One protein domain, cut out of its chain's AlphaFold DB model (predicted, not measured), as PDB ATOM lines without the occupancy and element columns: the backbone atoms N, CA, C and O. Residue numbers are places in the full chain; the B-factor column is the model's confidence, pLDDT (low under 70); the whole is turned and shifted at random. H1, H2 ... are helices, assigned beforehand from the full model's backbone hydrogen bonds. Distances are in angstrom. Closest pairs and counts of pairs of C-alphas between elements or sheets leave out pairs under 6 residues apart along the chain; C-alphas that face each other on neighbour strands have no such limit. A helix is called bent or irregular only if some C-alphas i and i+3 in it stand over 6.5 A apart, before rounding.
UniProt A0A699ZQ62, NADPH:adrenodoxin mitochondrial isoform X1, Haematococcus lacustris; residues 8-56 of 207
ATOM      1  N   LEU A   8      -2.424 -33.803 -40.969       78.88
ATOM      2  CA  LEU A   8      -3.367 -34.906 -41.086       78.88
ATOM      3  C   LEU A   8      -4.539 -34.460 -41.968       78.88
ATOM      4  O   LEU A   8      -5.335 -33.613 -41.566       78.88
ATOM      5  N   THR A   9      -4.619 -35.012 -43.174       81.44
ATOM      6  CA  THR A   9      -5.708 -34.799 -44.137       81.44
ATOM      7  C   THR A   9      -6.123 -36.148 -44.721       81.44
ATOM      8  O   THR A   9      -5.425 -37.139 -44.517       81.44
ATOM      9  N   TYR A  10      -7.234 -36.197 -45.453       76.94
ATOM     10  CA  TYR A  10      -7.604 -37.356 -46.268       76.94
ATOM     11  C   TYR A  10      -7.575 -36.956 -47.749       76.94
ATOM     12  O   TYR A  10      -8.000 -35.855 -48.105       76.94
ATOM     13  N   ASP A  11      -7.024 -37.819 -48.596       80.38
ATOM     14  CA  ASP A  11      -6.935 -37.649 -50.049       80.38
ATOM     15  C   ASP A  11      -7.011 -39.017 -50.754       80.38
ATOM     16  O   ASP A  11      -7.153 -40.056 -50.108       80.38
ATOM     17  N   GLU A  12      -6.902 -39.030 -52.084       73.62
ATOM     18  CA  GLU A  12      -6.976 -40.245 -52.912       73.62
ATOM     19  C   GLU A  12      -5.884 -41.289 -52.601       73.62
ATOM     20  O   GLU A  12      -5.944 -42.410 -53.101       73.62
ATOM     21  N   THR A  13      -4.881 -40.946 -51.785       73.81
ATOM     22  CA  THR A  13      -3.799 -41.858 -51.389       73.81
ATOM     23  C   THR A  13      -4.127 -42.675 -50.135       73.81
ATOM     24  O   THR A  13      -3.365 -43.573 -49.770       73.81
ATOM     25  N   CYS A  14      -5.260 -42.390 -49.482       77.31
ATOM     26  CA  CYS A  14      -5.758 -43.130 -48.323       77.31
ATOM     27  C   CYS A  14      -6.331 -44.506 -48.713       77.31
ATOM     28  O   CYS A  14      -6.628 -44.761 -49.880       77.31
ATOM     29  N   ASP A  15      -6.506 -45.403 -47.731       82.00
ATOM     30  CA  ASP A  15      -7.084 -46.733 -47.970       82.00
ATOM     31  C   ASP A  15      -8.452 -46.600 -48.679       82.00
ATOM     32  O   ASP A  15      -9.355 -45.940 -48.149       82.00
ATOM     33  N   PRO A  16      -8.650 -47.243 -49.848       83.75
ATOM     34  CA  PRO A  16      -9.916 -47.216 -50.576       83.75
ATOM     35  C   PRO A  16     -11.134 -47.623 -49.736       83.75
ATOM     36  O   PRO A  16     -12.241 -47.140 -49.974       83.75
ATOM     37  N   ARG A  17     -10.957 -48.501 -48.738       85.00
ATOM     38  CA  ARG A  17     -12.034 -48.903 -47.820       85.00
ATOM     39  C   ARG A  17     -12.428 -47.777 -46.875       85.00
ATOM     40  O   ARG A  17     -13.613 -47.606 -46.607       85.00
ATOM     41  N   LEU A  18     -11.454 -47.015 -46.386       82.81
ATOM     42  CA  LEU A  18     -11.690 -45.860 -45.525       82.81
ATOM     43  C   LEU A  18     -12.355 -44.725 -46.311       82.81
ATOM     44  O   LEU A  18     -13.328 -44.144 -45.832       82.81
ATOM     45  N   LEU A  19     -11.901 -44.477 -47.542       84.44
ATOM     46  CA  LEU A  19     -12.511 -43.495 -48.443       84.44
ATOM     47  C   LEU A  19     -13.987 -43.815 -48.719       84.44
ATOM     48  O   LEU A  19     -14.836 -42.938 -48.583       84.44
ATOM     49  N   ALA A  20     -14.324 -45.086 -48.965       86.19
ATOM     50  CA  ALA A  20     -15.712 -45.508 -49.162       86.19
ATOM     51  C   ALA A  20     -16.615 -45.266 -47.934       86.19
ATOM     52  O   ALA A  20     -17.824 -45.088 -48.086       86.19
ATOM     53  N   VAL A  21     -16.057 -45.276 -46.716       82.25
ATOM     54  CA  VAL A  21     -16.791 -44.931 -45.485       82.25
ATOM     55  C   VAL A  21     -16.897 -43.413 -45.326       82.25
ATOM     56  O   VAL A  21     -17.961 -42.911 -44.971       82.25
ATOM     57  N   ILE A  22     -15.833 -42.670 -45.631       82.69
ATOM     58  CA  ILE A  22     -15.820 -41.198 -45.604       82.69
ATOM     59  C   ILE A  22     -16.843 -40.609 -46.590       82.69
ATOM     60  O   ILE A  22     -17.512 -39.626 -46.263       82.69
ATOM     61  N   ASP A  23     -17.012 -41.226 -47.759       86.00
ATOM     62  CA  ASP A  23     -17.968 -40.788 -48.784       86.00
ATOM     63  C   ASP A  23     -19.434 -40.975 -48.371       86.00
ATOM     64  O   ASP A  23     -20.313 -40.278 -48.874       86.00
ATOM     65  N   GLN A  24     -19.709 -41.862 -47.409       81.19
ATOM     66  CA  GLN A  24     -21.049 -42.028 -46.837       81.19
ATOM     67  C   GLN A  24     -21.395 -40.931 -45.819       81.19
ATOM     68  O   GLN A  24     -22.562 -40.778 -45.455       81.19
ATOM     69  N   VAL A  25     -20.406 -40.165 -45.346       75.12
ATOM     70  CA  VAL A  25     -20.628 -39.078 -44.390       75.12
ATOM     71  C   VAL A  25     -21.118 -37.826 -45.138       75.12
ATOM     72  O   VAL A  25     -20.460 -37.389 -46.093       75.12
ATOM     73  N   PRO A  26     -22.230 -37.200 -44.697       70.44
ATOM     74  CA  PRO A  26     -22.729 -35.952 -45.272       70.44
ATOM     75  C   PRO A  26     -21.653 -34.859 -45.331       70.44
ATOM     76  O   PRO A  26     -20.752 -34.799 -44.487       70.44
ATOM     77  N   ALA A  27     -21.713 -33.992 -46.343       68.50
ATOM     78  CA  ALA A  27     -20.703 -32.951 -46.553       68.50
ATOM     79  C   ALA A  27     -20.674 -31.925 -45.407       68.50
ATOM     80  O   ALA A  27     -19.619 -31.386 -45.080       68.50
ATOM     81  N   GLU A  28     -21.820 -31.722 -44.763       53.09
ATOM     82  CA  GLU A  28     -22.043 -30.837 -43.623       53.09
ATOM     83  C   GLU A  28     -21.275 -31.297 -42.375       53.09
ATOM     84  O   GLU A  28     -20.960 -30.494 -41.502       53.09
ATOM     85  N   LEU A  29     -20.917 -32.584 -42.302       59.72
ATOM     86  CA  LEU A  29     -20.186 -33.191 -41.189       59.72
ATOM     87  C   LEU A  29     -18.711 -33.409 -41.537       59.72
ATOM     88  O   LEU A  29     -18.138 -34.466 -41.268       59.72
ATOM     89  N   TRP A  30     -18.068 -32.403 -42.131       67.06
ATOM     90  CA  TRP A  30     -16.662 -32.494 -42.535       67.06
ATOM     91  C   TRP A  30     -15.726 -32.923 -41.389       67.06
ATOM     92  O   TRP A  30     -14.843 -33.758 -41.588       67.06
ATOM     93  N   GLY A  31     -15.967 -32.445 -40.162       64.50
ATOM     94  CA  GLY A  31     -15.197 -32.858 -38.982       64.50
ATOM     95  C   GLY A  31     -15.263 -34.366 -38.703       64.50
ATOM     96  O   GLY A  31     -14.265 -34.959 -38.296       64.50
ATOM     97  N   ALA A  32     -16.392 -35.018 -38.999       64.69
ATOM     98  CA  ALA A  32     -16.543 -36.464 -38.840       64.69
ATOM     99  C   ALA A  32     -15.720 -37.250 -39.876       64.69
ATOM    100  O   ALA A  32     -15.168 -38.299 -39.548       64.69
ATOM    101  N   LYS A  33     -15.552 -36.718 -41.095       73.62
ATOM    102  CA  LYS A  33     -14.677 -37.306 -42.127       73.62
ATOM    103  C   LYS A  33     -13.225 -37.347 -41.660       73.62
ATOM    104  O   LYS A  33     -12.570 -38.382 -41.740       73.62
ATOM    105  N   LEU A  34     -12.746 -36.240 -41.095       76.94
ATOM    106  CA  LEU A  34     -11.400 -36.174 -40.529       76.94
ATOM    107  C   LEU A  34     -11.258 -37.043 -39.268       76.94
ATOM    108  O   LEU A  34     -10.208 -37.646 -39.051       76.94
ATOM    109  N   ALA A  35     -12.315 -37.158 -38.457       73.75
ATOM    110  CA  ALA A  35     -12.318 -38.038 -37.290       73.75
ATOM    111  C   ALA A  35     -12.151 -39.520 -37.673       73.75
ATOM    112  O   ALA A  35     -11.433 -40.238 -36.981       73.75
ATOM    113  N   LEU A  36     -12.742 -39.974 -38.786       78.44
ATOM    114  CA  LEU A  36     -12.533 -41.333 -39.306       78.44
ATOM    115  C   LEU A  36     -11.067 -41.580 -39.685       78.44
ATOM    116  O   LEU A  36     -10.501 -42.600 -39.295       78.44
ATOM    117  N   GLN A  37     -10.429 -40.614 -40.350       83.38
ATOM    118  CA  GLN A  37      -8.995 -40.671 -40.652       83.38
ATOM    119  C   GLN A  37      -8.149 -40.743 -39.370       83.38
ATOM    120  O   GLN A  37      -7.199 -41.519 -39.272       83.38
ATOM    121  N   LEU A  38      -8.501 -39.956 -38.350       83.12
ATOM    122  CA  LEU A  38      -7.818 -39.982 -37.057       83.12
ATOM    123  C   LEU A  38      -7.975 -41.335 -36.343       83.12
ATOM    124  O   LEU A  38      -7.027 -41.803 -35.708       83.12
ATOM    125  N   LEU A  39      -9.152 -41.958 -36.433       82.19
ATOM    126  CA  LEU A  39      -9.415 -43.281 -35.862       82.19
ATOM    127  C   LEU A  39      -8.594 -44.368 -36.555       82.19
ATOM    128  O   LEU A  39      -8.000 -45.191 -35.863       82.19
ATOM    129  N   ASP A  40      -8.494 -44.331 -37.884       83.12
ATOM    130  CA  ASP A  40      -7.656 -45.257 -38.649       83.12
ATOM    131  C   ASP A  40      -6.185 -45.183 -38.198       83.12
ATOM    132  O   ASP A  40      -5.596 -46.173 -37.759       83.12
ATOM    133  N   HIS A  41      -5.625 -43.973 -38.117       83.69
ATOM    134  CA  HIS A  41      -4.267 -43.784 -37.605       83.69
ATOM    135  C   HIS A  41      -4.102 -44.136 -36.115       83.69
ATOM    136  O   HIS A  41      -2.993 -44.481 -35.699       83.69
ATOM    137  N   ARG A  42      -5.168 -44.073 -35.301       82.06
ATOM    138  CA  ARG A  42      -5.154 -44.585 -33.919       82.06
ATOM    139  C   ARG A  42      -5.087 -46.111 -33.882       82.06
ATOM    140  O   ARG A  42      -4.357 -46.641 -33.047       82.06
ATOM    141  N   LEU A  43      -5.779 -46.807 -34.787       83.69
ATOM    142  CA  LEU A  43      -5.712 -48.269 -34.913       83.69
ATOM    143  C   LEU A  43      -4.321 -48.741 -35.363       83.69
ATOM    144  O   LEU A  43      -3.846 -49.775 -34.899       83.69
ATOM    145  N   MET A  44      -3.634 -47.956 -36.197       82.94
ATOM    146  CA  MET A  44      -2.249 -48.223 -36.619       82.94
ATOM    147  C   MET A  44      -1.215 -48.079 -35.481       82.94
ATOM    148  O   MET A  44      -0.087 -48.577 -35.594       82.94
ATOM    149  N   ALA A  45      -1.574 -47.397 -34.388       82.88
ATOM    150  CA  ALA A  45      -0.730 -47.152 -33.218       82.88
ATOM    151  C   ALA A  45       0.689 -46.670 -33.598       82.88
ATOM    152  O   ALA A  45       0.839 -45.662 -34.286       82.88
ATOM    153  N   ALA A  46       1.740 -47.382 -33.178       81.06
ATOM    154  CA  ALA A  46       3.137 -46.991 -33.393       81.06
ATOM    155  C   ALA A  46       3.599 -47.043 -34.862       81.06
ATOM    156  O   ALA A  46       4.645 -46.486 -35.184       81.06
ATOM    157  N   SER A  47       2.839 -47.692 -35.752       83.81
ATOM    158  CA  SER A  47       3.149 -47.709 -37.189       83.81
ATOM    159  C   SER A  47       2.649 -46.462 -37.925       83.81
ATOM    160  O   SER A  47       3.034 -46.224 -39.069       83.81
ATOM    161  N   SER A  48       1.827 -45.635 -37.269       82.81
ATOM    162  CA  SER A  48       1.337 -44.387 -37.844       82.81
ATOM    163  C   SER A  48       2.441 -43.321 -37.898       82.81
ATOM    164  O   SER A  48       3.058 -43.031 -36.867       82.81
ATOM    165  N   PRO A  49       2.636 -42.631 -39.038       82.56
ATOM    166  CA  PRO A  49       3.550 -41.489 -39.116       82.56
ATOM    167  C   PRO A  49       3.111 -40.321 -38.212       82.56
ATOM    168  O   PRO A  49       3.919 -39.458 -37.878       82.56
ATOM    169  N   TYR A  50       1.847 -40.314 -37.772       81.31
ATOM    170  CA  TYR A  50       1.277 -39.307 -36.879       81.31
ATOM    171  C   TYR A  50       1.225 -39.755 -35.412       81.31
ATOM    172  O   TYR A  50       0.676 -39.029 -34.584       81.31
ATOM    173  N   ALA A  51       1.793 -40.913 -35.052       80.00
ATOM    174  CA  ALA A  51       1.701 -41.475 -33.700       80.00
ATOM    175  C   ALA A  51       2.131 -40.484 -32.599       80.00
ATOM    176  O   ALA A  51       1.443 -40.343 -31.589       80.00
ATOM    177  N   ALA A  52       3.217 -39.733 -32.825       81.31
ATOM    178  CA  ALA A  52       3.714 -38.727 -31.882       81.31
ATOM    179  C   ALA A  52       2.752 -37.539 -31.686       81.31
ATOM    180  O   ALA A  52       2.683 -36.982 -30.593       81.31
ATOM    181  N   TYR A  53       2.007 -37.162 -32.730       78.44
ATOM    182  CA  TYR A  53       0.983 -36.115 -32.672       78.44
ATOM    183  C   TYR A  53      -0.285 -36.625 -31.977       78.44
ATOM    184  O   TYR A  53      -0.793 -35.986 -31.060       78.44
ATOM    185  N   ILE A  54      -0.752 -37.820 -32.350       79.81
ATOM    186  CA  ILE A  54      -1.963 -38.440 -31.795       79.81
ATOM    187  C   ILE A  54      -1.828 -38.694 -30.290       79.81
ATOM    188  O   ILE A  54      -2.803 -38.529 -29.558       79.81
ATOM    189  N   ALA A  55      -0.631 -39.051 -29.816       79.56
ATOM    190  CA  ALA A  55      -0.347 -39.251 -28.395       79.56
ATOM    191  C   ALA A  55      -0.478 -37.968 -27.549       79.56
ATOM    192  O   ALA A  55      -0.675 -38.061 -26.341       79.56
ATOM    193  N   GLN A  56      -0.377 -36.786 -28.165       78.25
ATOM    194  CA  GLN A  56      -0.533 -35.491 -27.489       78.25
ATOM    195  C   GLN A  56      -1.972 -34.963 -27.542       78.25
ATOM    196  O   GLN A  56      -2.276 -33.957 -26.902       78.25
TER     197      GLN A  56
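What this domain is: This is residues 8 to 56 of the 207 residues of the protein "NADPH:adrenodoxin mitochondrial isoform X1" of Haematococcus lacustris (UniProt A0A699ZQ62). One long helix, H2, runs most of the length of this small domain, and a shorter helix, H1, packs on it at a steep tilt with the chain folded back between them. Near the other end of H2 the chain loops round into a single short turn of helix, H3, while residues 8 to 15, before H1, form a stretch with no named element. The printed part has 49 residues with three named helices, in the order H1, H2, H3, and no named strand; its class is all helix, with 28 of the 49 residues in named elements. The whole is compact, with a radius of gyration of the C-alphas of 11.0 A, and the C-alphas span 30 by 21 by 15 A along their three main axes.

Where its parts are: H2, the longest helix, is residues 27 to 43, Ala 27 to Leu 43, and measures 24.4 A from first to last C-alpha. Its C-alpha 27 is at (-20.703, -32.951, -46.553) and its C-alpha 43 at (-5.712, -48.269, -34.913). H2 is irregular: C-alphas 28 and 31 are 8.5 A apart, against about 5 A in a regular helix, and its line is a rough one. Before it comes H1, residues 16 to 22, Pro 16 to Ile 22, which begins with C-alpha 16 at (-9.916, -47.216, -50.576) and is 9.8 A long from first to last C-alpha. After H2 comes H3, residues 51 to 54, Ala 51 to Ile 54, with 5.1 A from first to last C-alpha; it ends with C-alpha 54 at (-1.963, -38.440, -31.795).

How they stand to each other: H2 touches both other helices, each with a part of its length alone. With residues 33 to 40 alone it touches H1, with 5 pairs of C-alphas within 8 A. The closest C-alphas of H1 and H2 are those of Ile 22 and Lys 33, 5.3 A apart. The lines of these two helices stand at a steep tilt of 45 degrees, and they run opposite ways. Their centres are 10.5 A apart. With residues 41 to 42 alone H2 touches H3, and only just, with 3 pairs of C-alphas within 8 A. The closest C-alphas of H2 and H3 are those of Arg 42 and Ile 54, 7.2 A apart, and their centres are 15.2 A apart. H1 and H3 are apart, with no C-alpha of the one within 8 A of the other. In the backbone of H1 every O i to N i+4 pair is within hydrogen-bond range, and in H2 11 of 13 such pairs are. H3 is too short for such a pair, and its one O i to N i+3 pair is within range.

The domain as a whole: The printed part runs from residue 8 to residue 56 and has no cut; it is one domain of a full chain of 207 residues. The two C-alphas farthest apart are those of Glu 28 and Ala 46, at 31.6 A, while the first and last printed C-alphas, of Leu 8 and Gln 56, are 13.9 A apart. The link from H1 to H2 is tight, with 4 residues between them, and the link from H2 to H3 is short, with 7 residues between them; neither is long. The mean pLDDT of the printed part is 78.4. The model's confidence is low, under 70, at residues 27 to 32, which belong to H2; the mean pLDDT of H2 is 74, that of H1 is 84 and that of H3 is 80.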